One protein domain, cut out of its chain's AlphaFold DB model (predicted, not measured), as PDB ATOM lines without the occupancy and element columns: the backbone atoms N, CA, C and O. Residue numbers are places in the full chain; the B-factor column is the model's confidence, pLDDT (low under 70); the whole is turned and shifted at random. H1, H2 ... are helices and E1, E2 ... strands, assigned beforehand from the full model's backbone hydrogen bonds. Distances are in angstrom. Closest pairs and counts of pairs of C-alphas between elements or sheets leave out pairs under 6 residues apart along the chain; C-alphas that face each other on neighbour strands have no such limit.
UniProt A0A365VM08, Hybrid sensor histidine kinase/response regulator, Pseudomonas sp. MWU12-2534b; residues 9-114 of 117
ATOM      1  N   ILE A   9     -12.307  31.395   4.297       96.56
ATOM      2  CA  ILE A   9     -13.355  30.835   5.143       96.56
ATOM      3  C   ILE A   9     -14.709  31.025   4.454       96.56
ATOM      4  O   ILE A   9     -15.015  32.112   3.966       96.56
ATOM      5  N   LEU A  10     -15.525  29.973   4.451       98.19
ATOM      6  CA  LEU A  10     -16.905  30.010   3.967       98.19
ATOM      7  C   LEU A  10     -17.888  29.904   5.137       98.19
ATOM      8  O   LEU A  10     -17.886  28.912   5.863       98.19
ATOM      9  N   LEU A  11     -18.754  30.897   5.305       97.56
ATOM     10  CA  LEU A  11     -19.842  30.860   6.281       97.56
ATOM     11  C   LEU A  11     -21.124  30.389   5.600       97.56
ATOM     12  O   LEU A  11     -21.499  30.963   4.580       97.56
ATOM     13  N   ILE A  12     -21.788  29.386   6.167       97.44
ATOM     14  CA  ILE A  12     -23.067  28.856   5.698       97.44
ATOM     15  C   ILE A  12     -24.060  28.906   6.859       97.44
ATOM     16  O   ILE A  12     -24.047  28.037   7.730       97.44
ATOM     17  N   ASP A  13     -24.891  29.943   6.885       95.88
ATOM     18  CA  ASP A  13     -25.919  30.161   7.906       95.88
ATOM     19  C   ASP A  13     -27.070  30.957   7.281       95.88
ATOM     20  O   ASP A  13     -26.864  31.828   6.444       95.88
ATOM     21  N   HIS A  14     -28.308  30.675   7.665       93.56
ATOM     22  CA  HIS A  14     -29.473  31.371   7.121       93.56
ATOM     23  C   HIS A  14     -29.708  32.763   7.747       93.56
ATOM     24  O   HIS A  14     -30.591  33.498   7.302       93.56
ATOM     25  N   THR A  15     -28.940  33.136   8.774       92.44
ATOM     26  CA  THR A  15     -29.141  34.318   9.617       92.44
ATOM     27  C   THR A  15     -28.146  35.431   9.265       92.44
ATOM     28  O   THR A  15     -26.990  35.383   9.688       92.44
ATOM     29  N   PRO A  16     -28.555  36.518   8.579       92.12
ATOM     30  CA  PRO A  16     -27.621  37.553   8.122       92.12
ATOM     31  C   PRO A  16     -26.793  38.220   9.227       92.12
ATOM     32  O   PRO A  16     -25.624  38.535   9.014       92.12
ATOM     33  N   SER A  17     -27.357  38.401  10.426       91.88
ATOM     34  CA  SER A  17     -26.628  38.993  11.556       91.88
ATOM     35  C   SER A  17     -25.442  38.141  12.014       91.88
ATOM     36  O   SER A  17     -24.438  38.698  12.449       91.88
ATOM     37  N   PHE A  18     -25.515  36.816  11.857       90.00
ATOM     38  CA  PHE A  18     -24.411  35.912  12.177       90.00
ATOM     39  C   PHE A  18     -23.191  36.181  11.283       90.00
ATOM     40  O   PHE A  18     -22.065  36.283  11.769       90.00
ATOM     41  N   HIS A  19     -23.411  36.396   9.982       92.94
ATOM     42  CA  HIS A  19     -22.341  36.740   9.040       92.94
ATOM     43  C   HIS A  19     -21.682  38.081   9.374       92.94
ATOM     44  O   HIS A  19     -20.456  38.201   9.324       92.94
ATOM     45  N   GLU A  20     -22.487  39.083   9.732       90.62
ATOM     46  CA  GLU A  20     -21.990  40.406  10.116       90.62
ATOM     47  C   GLU A  20     -21.114  40.334  11.367       90.62
ATOM     48  O   GLU A  20     -20.069  40.985  11.432       90.62
ATOM     49  N   ASP A  21     -21.495  39.514  12.346       89.44
ATOM     50  CA  ASP A  21     -20.687  39.313  13.543       89.44
ATOM     51  C   ASP A  21     -19.357  38.628  13.213       89.44
ATOM     52  O   ASP A  21     -18.309  39.151  13.595       89.44
ATOM     53  N   PHE A  22     -19.358  37.559  12.406       89.75
ATOM     54  CA  PHE A  22     -18.125  36.913  11.926       89.75
ATOM     55  C   PHE A  22     -17.185  37.862  11.192       89.75
ATOM     56  O   PHE A  22     -15.968  37.836  11.407       89.75
ATOM     57  N   ARG A  23     -17.742  38.758  10.376       89.00
ATOM     58  CA  ARG A  23     -16.959  39.771   9.672       89.00
ATOM     59  C   ARG A  23     -16.225  40.698  10.641       89.00
ATOM     60  O   ARG A  23     -15.050  40.997  10.421       89.00
ATOM     61  N   LYS A  24     -16.863  41.104  11.743       85.31
ATOM     62  CA  LYS A  24     -16.250  42.006  12.736       85.31
ATOM     63  C   LYS A  24     -15.001  41.405  13.379       85.31
ATOM     64  O   LYS A  24     -14.043  42.142  13.608       85.31
ATOM     65  N   PHE A  25     -14.995  40.103  13.673       81.62
ATOM     66  CA  PHE A  25     -13.892  39.482  14.416       81.62
ATOM     67  C   PHE A  25     -12.856  38.748  13.553       81.62
ATOM     68  O   PHE A  25     -11.691  38.710  13.944       81.62
ATOM     69  N   LEU A  26     -13.218  38.202  12.384       83.25
ATOM     70  CA  LEU A  26     -12.267  37.510  11.489       83.25
ATOM     71  C   LEU A  26     -11.672  38.414  10.405       83.25
ATOM     72  O   LEU A  26     -10.602  38.116   9.873       83.25
ATOM     73  N   THR A  27     -12.328  39.531  10.087       81.25
ATOM     74  CA  THR A  27     -11.785  40.558   9.185       81.25
ATOM     75  C   THR A  27     -11.652  41.900   9.898       81.25
ATOM     76  O   THR A  27     -12.283  42.876   9.482       81.25
ATOM     77  N   PRO A  28     -10.858  41.987  10.987       68.06
ATOM     78  CA  PRO A  28     -10.618  43.272  11.618       68.06
ATOM     79  C   PRO A  28     -10.026  44.210  10.566       68.06
ATOM     80  O   PRO A  28      -9.031  43.891   9.910       68.06
ATOM     81  N   GLN A  29     -10.678  45.358  10.378       61.06
ATOM     82  CA  GLN A  29     -10.127  46.448   9.585       61.06
ATOM     83  C   GLN A  29      -8.769  46.768  10.206       61.06
ATOM     84  O   GLN A  29      -8.711  47.211  11.354       61.06
ATOM     85  N   ILE A  30      -7.684  46.474   9.485       57.84
ATOM     86  CA  ILE A  30      -6.346  46.867   9.912       57.84
ATOM     87  C   ILE A  30      -6.403  48.388  10.005       57.84
ATOM     88  O   ILE A  30      -6.485  49.065   8.977       57.84
ATOM     89  N   GLN A  31      -6.438  48.918  11.228       50.94
ATOM     90  CA  GLN A  31      -6.272  50.346  11.452       50.94
ATOM     91  C   GLN A  31      -4.954  50.702  10.764       50.94
ATOM     92  O   GLN A  31      -3.957  50.003  10.930       50.94
ATOM     93  N   GLY A  32      -5.020  51.648   9.821       50.81
ATOM     94  CA  GLY A  32      -3.971  51.839   8.820       50.81
ATOM     95  C   GLY A  32      -2.588  51.943   9.458       50.81
ATOM     96  O   GLY A  32      -2.469  52.425  10.577       50.81
ATOM     97  N   ALA A  33      -1.549  51.525   8.731       53.81
ATOM     98  CA  ALA A  33      -0.167  51.433   9.224       53.81
ATOM     99  C   ALA A  33       0.324  52.660  10.033       53.81
ATOM    100  O   ALA A  33       1.148  52.507  10.923       53.81
ATOM    101  N   GLY A  34      -0.222  53.856   9.778       55.97
ATOM    102  CA  GLY A  34       0.093  55.066  10.539       55.97
ATOM    103  C   GLY A  34      -0.395  55.093  11.996       55.97
ATOM    104  O   GLY A  34       0.158  55.856  12.780       55.97
ATOM    105  N   LEU A  35      -1.398  54.295  12.378       57.94
ATOM    106  CA  LEU A  35      -1.840  54.193  13.772       57.94
ATOM    107  C   LEU A  35      -0.987  53.195  14.560       57.94
ATOM    108  O   LEU A  35      -0.614  53.503  15.685       57.94
ATOM    109  N   ASP A  36      -0.604  52.074  13.939       59.19
ATOM    110  CA  ASP A  36       0.364  51.123  14.508       59.19
ATOM    111  C   ASP A  36       1.723  51.806  14.751       59.19
ATOM    112  O   ASP A  36       2.335  51.620  15.800       59.19
ATOM    113  N   ASP A  37       2.184  52.640  13.809       62.22
ATOM    114  CA  ASP A  37       3.427  53.411  13.953       62.22
ATOM    115  C   ASP A  37       3.330  54.471  15.064       62.22
ATOM    116  O   ASP A  37       4.316  54.741  15.757       62.22
ATOM    117  N   LEU A  38       2.148  55.069  15.260       63.84
ATOM    118  CA  LEU A  38       1.890  56.022  16.339       63.84
ATOM    119  C   LEU A  38       1.786  55.318  17.700       63.84
ATOM    120  O   LEU A  38       2.374  55.792  18.669       63.84
ATOM    121  N   GLU A  39       1.105  54.174  17.787       63.44
ATOM    122  CA  GLU A  39       1.078  53.330  18.987       63.44
ATOM    123  C   GLU A  39       2.480  52.839  19.348       63.44
ATOM    124  O   GLU A  39       2.863  52.908  20.514       63.44
ATOM    125  N   ALA A  40       3.277  52.423  18.361       70.94
ATOM    126  CA  ALA A  40       4.655  51.997  18.576       70.94
ATOM    127  C   ALA A  40       5.525  53.121  19.162       70.94
ATOM    128  O   ALA A  40       6.373  52.870  20.020       70.94
ATOM    129  N   GLN A  41       5.301  54.364  18.721       72.19
ATOM    130  CA  GLN A  41       5.981  55.550  19.247       72.19
ATOM    131  C   GLN A  41       5.490  55.955  20.644       72.19
ATOM    132  O   GLN A  41       6.291  56.429  21.446       72.19
ATOM    133  N   LEU A  42       4.199  55.779  20.944       75.31
ATOM    134  CA  LEU A  42       3.591  56.197  22.213       75.31
ATOM    135  C   LEU A  42       3.718  55.152  23.332       75.31
ATOM    136  O   LEU A  42       3.880  55.523  24.494       75.31
ATOM    137  N   PHE A  43       3.650  53.861  23.001       78.12
ATOM    138  CA  PHE A  43       3.555  52.754  23.962       78.12
ATOM    139  C   PHE A  43       4.668  51.697  23.815       78.12
ATOM    140  O   PHE A  43       4.756  50.792  24.645       78.12
ATOM    141  N   GLY A  44       5.548  51.821  22.813       71.06
ATOM    142  CA  GLY A  44       6.599  50.844  22.503       71.06
ATOM    143  C   GLY A  44       6.165  49.801  21.463       71.06
ATOM    144  O   GLY A  44       5.005  49.741  21.072       71.06
ATOM    145  N   ALA A  45       7.112  48.988  20.975       59.25
ATOM    146  CA  ALA A  45       6.886  48.099  19.830       59.25
ATOM    147  C   ALA A  45       5.666  47.166  20.022       59.25
ATOM    148  O   ALA A  45       5.575  46.494  21.056       59.25
ATOM    149  N   PRO A  46       4.763  47.058  19.028       55.38
ATOM    150  CA  PRO A  46       3.600  46.187  19.124       55.38
ATOM    151  C   PRO A  46       4.047  44.727  19.256       55.38
ATOM    152  O   PRO A  46       4.723  44.175  18.389       55.38
ATOM    153  N   THR A  47       3.655  44.073  20.349       54.62
ATOM    154  CA  THR A  47       3.982  42.663  20.625       54.62
ATOM    155  C   THR A  47       3.112  41.672  19.848       54.62
ATOM    156  O   THR A  47       3.343  40.465  19.933       54.62
ATOM    157  N   ARG A  48       2.089  42.130  19.114       56.69
ATOM    158  CA  ARG A  48       1.202  41.238  18.354       56.69
ATOM    159  C   ARG A  48       1.674  41.119  16.906       56.69
ATOM    160  O   ARG A  48       1.734  42.134  16.216       56.69
ATOM    161  N   PRO A  49       1.966  39.902  16.411       55.03
ATOM    162  CA  PRO A  49       2.188  39.713  14.988       55.03
ATOM    163  C   PRO A  49       0.935  40.158  14.230       55.03
ATOM    164  O   PRO A  49      -0.185  39.804  14.605       55.03
ATOM    165  N   ARG A  50       1.141  40.947  13.173       56.41
ATOM    166  CA  ARG A  50       0.096  41.449  12.278       56.41
ATOM    167  C   ARG A  50      -0.611  40.249  11.646       56.41
ATOM    168  O   ARG A  50      -0.092  39.648  10.705       56.41
ATOM    169  N   GLN A  51      -1.743  39.838  12.211       61.69
ATOM    170  CA  GLN A  51      -2.503  38.719  11.667       61.69
ATOM    171  C   GLN A  51      -3.095  39.164  10.332       61.69
ATOM    172  O   GLN A  51      -3.753  40.202  10.258       61.69
ATOM    173  N   GLN A  52      -2.806  38.422   9.260       66.88
ATOM    174  CA  GLN A  52      -3.490  38.657   7.995       66.88
ATOM    175  C   GLN A  52      -4.984  38.400   8.211       66.88
ATOM    176  O   GLN A  52      -5.327  37.356   8.770       66.88
ATOM    177  N   PRO A  53      -5.864  39.333   7.808       76.19
ATOM    178  CA  PRO A  53      -7.295  39.122   7.919       76.19
ATOM    179  C   PRO A  53      -7.693  37.905   7.081       76.19
ATOM    180  O   PRO A  53      -7.105  37.639   6.027       76.19
ATOM    181  N   PHE A  54      -8.684  37.159   7.560       88.62
ATOM    182  CA  PHE A  54      -9.260  36.061   6.790       88.62
ATOM    183  C   PHE A  54     -10.012  36.606   5.566       88.62
ATOM    184  O   PHE A  54     -10.488  37.739   5.569       88.62
ATOM    185  N   GLU A  55     -10.132  35.808   4.508       92.56
ATOM    186  CA  GLU A  55     -11.028  36.101   3.384       92.56
ATOM    187  C   GLU A  55     -12.346  35.371   3.648       92.56
ATOM    188  O   GLU A  55     -12.369  34.142   3.678       92.56
ATOM    189  N   LEU A  56     -13.422  36.121   3.893       94.12
ATOM    190  CA  LEU A  56     -14.738  35.563   4.206       94.12
ATOM    191  C   LEU A  56     -15.681  35.651   3.015       94.12
ATOM    192  O   LEU A  56     -15.978  36.750   2.540       94.12
ATOM    193  N   ASP A  57     -16.235  34.502   2.647       97.19
ATOM    194  CA  ASP A  57     -17.398  34.397   1.778       97.19
ATOM    195  C   ASP A  57     -18.619  33.936   2.589       97.19
ATOM    196  O   ASP A  57     -18.509  33.120   3.505       97.19
ATOM    197  N   SER A  58     -19.794  34.466   2.248       97.25
ATOM    198  CA  SER A  58     -21.076  34.105   2.869       97.25
ATOM    199  C   SER A  58     -21.929  33.303   1.897       97.25
ATOM    200  O   SER A  58     -21.993  33.668   0.723       97.25
ATOM    201  N   ALA A  59     -22.605  32.277   2.400       97.62
ATOM    202  CA  ALA A  59     -23.732  31.591   1.787       97.62
ATOM    203  C   ALA A  59     -24.881  31.500   2.797       97.62
ATOM    204  O   ALA A  59     -24.648  31.214   3.968       97.62
ATOM    205  N   TYR A  60     -26.110  31.709   2.334       95.94
ATOM    206  CA  TYR A  60     -27.298  31.754   3.190       95.94
ATOM    207  C   TYR A  60     -28.085  30.435   3.219       95.94
ATOM    208  O   TYR A  60     -29.199  30.363   3.734       95.94
ATOM    209  N   GLY A  61     -27.505  29.385   2.638       96.19
ATOM    210  CA  GLY A  61     -28.057  28.039   2.598       96.19
ATOM    211  C   GLY A  61     -27.071  27.039   1.996       96.19
ATOM    212  O   GLY A  61     -26.098  27.421   1.335       96.19
ATOM    213  N   GLY A  62     -27.337  25.747   2.202       97.12
ATOM    214  CA  GLY A  62     -26.438  24.664   1.790       97.12
ATOM    215  C   GLY A  62     -26.134  24.615   0.289       97.12
ATOM    216  O   GLY A  62     -24.984  24.429  -0.100       97.12
ATOM    217  N   GLU A  63     -27.137  24.844  -0.563       97.75
ATOM    218  CA  GLU A  63     -26.973  24.827  -2.026       97.75
ATOM    219  C   GLU A  63     -26.069  25.964  -2.525       97.75
ATOM    220  O   GLU A  63     -25.212  25.760  -3.388       97.75
ATOM    221  N   GLU A  64     -26.222  27.161  -1.950       98.12
ATOM    222  CA  GLU A  64     -25.345  28.295  -2.246       98.12
ATOM    223  C   GLU A  64     -23.910  28.006  -1.777       98.12
ATOM    224  O   GLU A  64     -22.948  28.294  -2.497       98.12
ATOM    225  N   GLY A  65     -23.766  27.387  -0.602       98.00
ATOM    226  CA  GLY A  65     -22.479  26.947  -0.070       98.00
ATOM    227  C   GLY A  65     -21.771  25.956  -0.994       98.00
ATOM    228  O   GLY A  65     -20.602  26.157  -1.326       98.00
ATOM    229  N   LEU A  66     -22.490  24.940  -1.482       98.62
ATOM    230  CA  LEU A  66     -21.956  23.962  -2.432       98.62
ATOM    231  C   LEU A  66     -21.486  24.633  -3.724       98.62
ATOM    232  O   LEU A  66     -20.361  24.400  -4.156       98.62
ATOM    233  N   ASN A  67     -22.302  25.522  -4.297       98.62
ATOM    234  CA  ASN A  67     -21.932  26.252  -5.510       98.62
ATOM    235  C   ASN A  67     -20.628  27.044  -5.312       98.62
ATOM    236  O   ASN A  67     -19.716  26.973  -6.138       98.62
ATOM    237  N   LYS A  68     -20.484  27.734  -4.173       98.62
ATOM    238  CA  LYS A  68     -19.253  28.464  -3.842       98.62
ATOM    239  C   LYS A  68     -18.046  27.547  -3.713       98.62
ATOM    240  O   LYS A  68     -16.977  27.929  -4.189       98.62
ATOM    241  N   VAL A  69     -18.183  26.371  -3.097       98.56
ATOM    242  CA  VAL A  69     -17.089  25.388  -3.000       98.56
ATOM    243  C   VAL A  69     -16.694  24.883  -4.384       98.56
ATOM    244  O   VAL A  69     -15.522  24.986  -4.745       98.56
ATOM    245  N   THR A  70     -17.651  24.441  -5.200       98.44
ATOM    246  CA  THR A  70     -17.389  23.975  -6.569       98.44
ATOM    247  C   THR A  70     -16.708  25.062  -7.412       98.44
ATOM    248  O   THR A  70     -15.718  24.793  -8.097       98.44
ATOM    249  N   LEU A  71     -17.163  26.317  -7.319       98.50
ATOM    250  CA  LEU A  71     -16.541  27.443  -8.020       98.50
ATOM    251  C   LEU A  71     -15.117  27.724  -7.514       98.50
ATOM    252  O   LEU A  71     -14.210  27.951  -8.316       98.50
ATOM    253  N   ALA A  72     -14.898  27.696  -6.200       97.88
ATOM    254  CA  ALA A  72     -13.588  27.918  -5.594       97.88
ATOM    255  C   ALA A  72     -12.573  26.833  -5.994       97.88
ATOM    256  O   ALA A  72     -11.414  27.154  -6.278       97.88
ATOM    257  N   LEU A  73     -13.007  25.571  -6.080       97.88
ATOM    258  CA  LEU A  73     -12.203  24.460  -6.595       97.88
ATOM    259  C   LEU A  73     -11.845  24.661  -8.070       97.88
ATOM    260  O   LEU A  73     -10.673  24.549  -8.432       97.88
ATOM    261  N   ALA A  74     -12.823  25.028  -8.906       98.00
ATOM    262  CA  ALA A  74     -12.598  25.306 -10.325       98.00
ATOM    263  C   ALA A  74     -11.603  26.460 -10.545       98.00
ATOM    264  O   ALA A  74     -10.814  26.438 -11.487       98.00
ATOM    265  N   GLN A  75     -11.598  27.447  -9.646       97.25
ATOM    266  CA  GLN A  75     -10.660  28.574  -9.649       97.25
ATOM    267  C   GLN A  75      -9.312  28.264  -8.979       97.25
ATOM    268  O   GLN A  75      -8.480  29.162  -8.856       97.25
ATOM    269  N   GLN A  76      -9.088  27.029  -8.515       96.38
ATOM    270  CA  GLN A  76      -7.894  26.622  -7.764       96.38
ATOM    271  C   GLN A  76      -7.631  27.474  -6.509       96.38
ATOM    272  O   GLN A  76      -6.490  27.647  -6.076       96.38
ATOM    273  N   ARG A  77      -8.693  28.000  -5.895       96.00
ATOM    274  CA  ARG A  77      -8.639  28.785  -4.657       96.00
ATOM    275  C   ARG A  77      -9.567  28.167  -3.603       96.00
ATOM    276  O   ARG A  77     -10.525  28.827  -3.208       96.00
ATOM    277  N   PRO A  78      -9.330  26.923  -3.152       97.31
ATOM    278  CA  PRO A  78     -10.230  26.230  -2.229       97.31
ATOM    279  C   PRO A  78     -10.365  26.967  -0.893       97.31
ATOM    280  O   PRO A  78      -9.444  27.666  -0.464       97.31
ATOM    281  N   TYR A  79     -11.486  26.765  -0.205       98.06
ATOM    282  CA  TYR A  79     -11.635  27.214   1.179       98.06
ATOM    283  C   TYR A  79     -10.799  26.337   2.112       98.06
ATOM    284  O   TYR A  79     -10.652  25.137   1.890       98.06
ATOM    285  N   ALA A  80     -10.229  26.936   3.154       96.25
ATOM    286  CA  ALA A  80      -9.549  26.181   4.202       96.25
ATOM    287  C   ALA A  80     -10.550  25.591   5.201       96.25
ATOM    288  O   ALA A  80     -10.359  24.481   5.693       96.25
ATOM    289  N   LEU A  81     -11.600  26.357   5.500       96.94
ATOM    290  CA  LEU A  81     -12.554  26.079   6.562       96.94
ATOM    291  C   LEU A  81     -13.947  26.552   6.148       96.94
ATOM    292  O   LEU A  81     -14.083  27.613   5.534       96.94
ATOM    293  N   SER A  82     -14.979  25.815   6.543       97.94
ATOM    294  CA  SER A  82     -16.357  26.284   6.490       97.94
ATOM    295  C   SER A  82     -17.022  26.213   7.860       97.94
ATOM    296  O   SER A  82     -16.883  25.216   8.563       97.94
ATOM    297  N   PHE A  83     -17.731  27.271   8.244       97.50
ATOM    298  CA  PHE A  83     -18.647  27.253   9.383       97.50
ATOM    299  C   PHE A  83     -20.042  26.954   8.856       97.50
ATOM    300  O   PHE A  83     -20.504  27.663   7.962       97.50
ATOM    301  N   VAL A  84     -20.693  25.923   9.387       97.69
ATOM    302  CA  VAL A  84     -21.986  25.451   8.882       97.69
ATOM    303  C   VAL A  84     -22.987  25.377  10.022       97.69
ATOM    304  O   VAL A  84     -22.775  24.633  10.981       97.69
ATOM    305  N   ASP A  85     -24.072  26.138   9.912       95.75
ATOM    306  CA  ASP A  85     -25.227  26.031  10.799       95.75
ATOM    307  C   ASP A  85     -25.951  24.697  10.596       95.75
ATOM    308  O   ASP A  85     -26.173  24.244   9.474       95.75
ATOM    309  N   MET A  86     -26.335  24.055  11.698       94.56
ATOM    310  CA  MET A  86     -27.085  22.802  11.640       94.56
ATOM    311  C   MET A  86     -28.554  23.000  11.266       94.56
ATOM    312  O   MET A  86     -29.156  22.078  10.715       94.56
ATOM    313  N   ARG A  87     -29.151  24.164  11.552       92.00
ATOM    314  CA  ARG A  87     -30.592  24.398  11.382       92.00
ATOM    315  C   ARG A  87     -30.891  25.416  10.288       92.00
ATOM    316  O   ARG A  87     -31.304  26.529  10.572       92.00
ATOM    317  N   MET A  88     -30.841  24.982   9.035       90.19
ATOM    318  CA  MET A  88     -31.275  25.793   7.896       90.19
ATOM    319  C   MET A  88     -32.718  25.422   7.499       90.19
ATOM    320  O   MET A  88     -32.936  24.372   6.898       90.19
ATOM    321  N   PRO A  89     -33.735  26.238   7.850       83.50
ATOM    322  CA  PRO A  89     -35.153  25.872   7.708       83.50
ATOM    323  C   PRO A  89     -35.636  25.788   6.254       83.50
ATOM    324  O   PRO A  89     -36.727  25.279   5.985       83.50
ATOM    325  N   HIS A  90     -34.849  26.301   5.311       86.19
ATOM    326  CA  HIS A  90     -35.143  26.275   3.889       86.19
ATOM    327  C   HIS A  90     -34.007  25.559   3.157       86.19
ATOM    328  O   HIS A  90     -32.869  26.022   3.176       86.19
ATOM    329  N   GLY A  91     -34.327  24.445   2.496       91.44
ATOM    330  CA  GLY A  91     -33.352  23.650   1.751       91.44
ATOM    331  C   GLY A  91     -32.685  22.572   2.605       91.44
ATOM    332  O   GLY A  91     -33.357  21.873   3.361       91.44
ATOM    333  N   TRP A  92     -31.379  22.393   2.413       96.50
ATOM    334  CA  TRP A  92     -30.584  21.388   3.120       96.50
ATOM    335  C   TRP A  92     -30.306  21.818   4.552       96.50
ATOM    336  O   TRP A  92     -29.996  22.983   4.785       96.50
ATOM    337  N   ASP A  93     -30.338  20.870   5.484       95.81
ATOM    338  CA  ASP A  93     -29.815  21.092   6.829       95.81
ATOM    339  C   ASP A  93     -28.274  21.077   6.838       95.81
ATOM    340  O   ASP A  93     -27.617  20.849   5.811       95.81
ATOM    341  N   GLY A  94     -27.671  21.353   7.995       96.12
ATOM    342  CA  GLY A  94     -26.212  21.394   8.093       96.12
ATOM    343  C   GLY A  94     -25.545  20.044   7.845       96.12
ATOM    344  O   GLY A  94     -24.467  20.012   7.261       96.12
ATOM    345  N   VAL A  95     -26.180  18.927   8.212       97.06
ATOM    346  CA  VAL A  95     -25.610  17.585   8.002       97.06
ATOM    347  C   VAL A  95     -25.555  17.274   6.512       97.06
ATOM    348  O   VAL A  95     -24.480  16.994   5.985       97.06
ATOM    349  N   GLN A  96     -26.685  17.416   5.819       98.06
ATOM    350  CA  GLN A  96     -26.772  17.218   4.378       98.06
ATOM    351  C   GLN A  96     -25.829  18.168   3.634       98.06
ATOM    352  O   GLN A  96     -25.185  17.769   2.663       98.06
ATOM    353  N   THR A  97     -25.716  19.417   4.093       98.19
ATOM    354  CA  THR A  97     -24.772  20.384   3.525       98.19
ATOM    355  C   THR A  97     -23.343  19.867   3.633       98.19
ATOM    356  O   THR A  97     -22.661  19.771   2.619       98.19
ATOM    357  N   ILE A  98     -22.899  19.462   4.823       98.44
ATOM    358  CA  ILE A  98     -21.536  18.967   5.055       98.44
ATOM    359  C   ILE A  98     -21.230  17.737   4.198       98.44
ATOM    360  O   ILE A  98     -20.175  17.682   3.566       98.44
ATOM    361  N   GLU A  99     -22.156  16.780   4.118       98.44
ATOM    362  CA  GLU A  99     -21.993  15.592   3.274       98.44
ATOM    363  C   GLU A  99     -21.780  15.965   1.803       98.44
ATOM    364  O   GLU A  99     -20.888  15.426   1.147       98.44
ATOM    365  N   ARG A 100     -22.570  16.913   1.283       98.50
ATOM    366  CA  ARG A 100     -22.444  17.409  -0.095       98.50
ATOM    367  C   ARG A 100     -21.130  18.150  -0.316       98.50
ATOM    368  O   ARG A 100     -20.488  17.940  -1.340       98.50
ATOM    369  N   LEU A 101     -20.709  18.981   0.636       98.56
ATOM    370  CA  LEU A 101     -19.437  19.693   0.548       98.56
ATOM    371  C   LEU A 101     -18.252  18.725   0.498       98.56
ATOM    372  O   LEU A 101     -17.362  18.910  -0.324       98.56
ATOM    373  N   TRP A 102     -18.248  17.680   1.328       98.50
ATOM    374  CA  TRP A 102     -17.165  16.690   1.349       98.50
ATOM    375  C   TRP A 102     -17.147  15.753   0.144       98.50
ATOM    376  O   TRP A 102     -16.088  15.216  -0.178       98.50
ATOM    377  N   GLN A 103     -18.278  15.566  -0.542       98.44
ATOM    378  CA  GLN A 103     -18.295  14.885  -1.840       98.44
ATOM    379  C   GLN A 103     -17.502  15.672  -2.898       98.44
ATOM    380  O   GLN A 103     -16.830  15.052  -3.721       98.44
ATOM    381  N   GLU A 104     -17.531  17.009  -2.844       98.06
ATOM    382  CA  GLU A 104     -16.800  17.886  -3.771       98.06
ATOM    383  C   GLU A 104     -15.360  18.188  -3.308       98.06
ATOM    384  O   GLU A 104     -14.426  18.118  -4.107       98.06
ATOM    385  N   ASP A 105     -15.153  18.503  -2.023       98.19
ATOM    386  CA  ASP A 105     -13.838  18.743  -1.412       98.19
ATOM    387  C   ASP A 105     -13.661  17.947  -0.104       98.19
ATOM    388  O   ASP A 105     -13.977  18.441   0.983       98.19
ATOM    389  N   PRO A 106     -13.065  16.742  -0.162       97.69
ATOM    390  CA  PRO A 106     -12.780  15.933   1.025       97.69
ATOM    391  C   PRO A 106     -11.768  16.558   1.996       97.69
ATOM    392  O   PRO A 106     -11.555  16.036   3.090       97.69
ATOM    393  N   ARG A 107     -11.070  17.628   1.594       96.62
ATOM    394  CA  ARG A 107     -10.054  18.296   2.421       96.62
ATOM    395  C   ARG A 107     -10.626  19.488   3.181       96.62
ATOM    396  O   ARG A 107      -9.962  19.969   4.105       96.62
ATOM    397  N   LEU A 108     -11.814  19.964   2.801       98.06
ATOM    398  CA  LEU A 108     -12.477  21.089   3.446       98.06
ATOM    399  C   LEU A 108     -12.716  20.770   4.921       98.06
ATOM    400  O   LEU A 108     -13.424  19.825   5.272       98.06
ATOM    401  N   GLN A 109     -12.127  21.579   5.797       98.06
ATOM    402  CA  GLN A 109     -12.405  21.489   7.222       98.06
ATOM    403  C   GLN A 109     -13.753  22.140   7.513       98.06
ATOM    404  O   GLN A 109     -14.092  23.170   6.929       98.06
ATOM    405  N   VAL A 110     -14.511  21.563   8.439       97.81
ATOM    406  CA  VAL A 110     -15.837  22.058   8.807       97.81
ATOM    407  C   VAL A 110     -15.903  22.293  10.309       97.81
ATOM    408  O   VAL A 110     -15.547  21.420  11.099       97.81
ATOM    409  N   VAL A 111     -16.406  23.464  10.695       97.06
ATOM    410  CA  VAL A 111     -16.859  23.765  12.052       97.06
ATOM    411  C   VAL A 111     -18.377  23.716  12.065       97.06
ATOM    412  O   VAL A 111     -19.047  24.443  11.333       97.06
ATOM    413  N   VAL A 112     -18.912  22.857  12.922       95.94
ATOM    414  CA  VAL A 112     -20.348  22.732  13.144       95.94
ATOM    415  C   VAL A 112     -20.805  23.841  14.088       95.94
ATOM    416  O   VAL A 112     -20.372  23.900  15.240       95.94
ATOM    417  N   CYS A 113     -21.683  24.712  13.601       91.69
ATOM    418  CA  CYS A 113     -22.317  25.761  14.385       91.69
ATOM    419  C   CYS A 113     -23.684  25.266  14.862       91.69
ATOM    420  O   CYS A 113     -24.562  24.942  14.064       91.69
ATOM    421  N   THR A 114     -23.873  25.195  16.179       86.31
ATOM    422  CA  THR A 114     -25.168  24.858  16.781       86.31
ATOM    423  C   THR A 114     -25.549  25.920  17.793       86.31
ATOM    424  O   THR A 114     -24.806  26.150  18.749       86.31
TER     425      THR A 114
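What this domain is: This is residues 9 to 114 of the 117 residues of the protein "Hybrid sensor histidine kinase/response regulator" of Pseudomonas sp. MWU12-2534b (UniProt A0A365VM08). A small four-stranded sheet makes the core, with H3 and H4 packed over one face and H1 over E2 and E1 on the other, while an arm of the chain with H2 at its far end reaches away from this body. Residues 38 to 44, of which 38 to 43 belong to H2, stick out free, and the arm makes the length of the whole. The printed part has 106 residues, with four named helices and four named strands in the order E1 H1 H2 E2 H3 E3 H4 E4; the sheet runs E2 E1 E3 E4, all parallel, and the class is mixed, helices and strands. The whole is loose, with a radius of gyration of the C-alphas of 17.2 A, and spans 53 by 29 by 17 A.

How they stand to each other: Start at E1, residues 9 to 12, an inner strand. Its parallel neighbour E2, residues 55 to 59, is an edge strand; look for N 11 and O 57, 2.9 A apart and within hydrogen-bond range. Its other parallel neighbour is E3, residues 81 to 85, with N 12 and O 83 within range at 2.8 A. Beyond E3 comes the edge strand E4, residues 109 to 113, parallel to it, with N 84 and O 111 within range at 2.9 A. H1, residues 16 to 26, is on the sheet at a height of 9.7 A, over E2 and E1; its closest C-alphas to E2 are those of His 19 and Ser 58, 6.8 A apart. H2, residues 33 to 43, is not on the sheet and touches no helix. On the face opposite to H1, H3, residues 62 to 74, is over E2 and E1 at a height of 9.5 A. On the same face as H3, H4, residues 94 to 104, is over E3 at a height of 9.7 A. H3 and H4 touch at a shallow tilt of 19 degrees, the same way, the closest C-alphas being those of Gly 62 and Thr 97, 4.9 A apart. These are three layers, helices on both faces of a sheet. E1, H1 H2, E2 and E3, H4, E4 are strand-helix-strand units, parallel neighbour strands with helices between; E2, H3, E3 is a split one, with E1 between its strands, and the three crossovers are right-handed. In H1, H2, H3 and H4 every O i to N i+4 pair is within hydrogen-bond range.

Where its parts are: Find C-alpha 9 at (-13.355, 30.835, 5.143); from there E1 runs 9.9 A to C-alpha 12. H1 is 15.7 A long, H2 15.3 A, and H2 begins at C-alpha 33, (-0.167, 51.433, 9.224). E2 is 13.6 A long, H3 18.4 A, E3 13.4 A and H4 15.5 A. E4 runs 13.0 A to C-alpha 113 at (-22.317, 25.761, 14.385).

The domain as a whole: The two C-alphas farthest apart are those of Gln 41 and Gly 91, 53.6 A. The printed part has no cut, and the link from H2 to E2, 11 residues, is long. Look at residues 28 to 39 and 45 to 52 for pLDDT under 70; the mean of the printed part is 86.9.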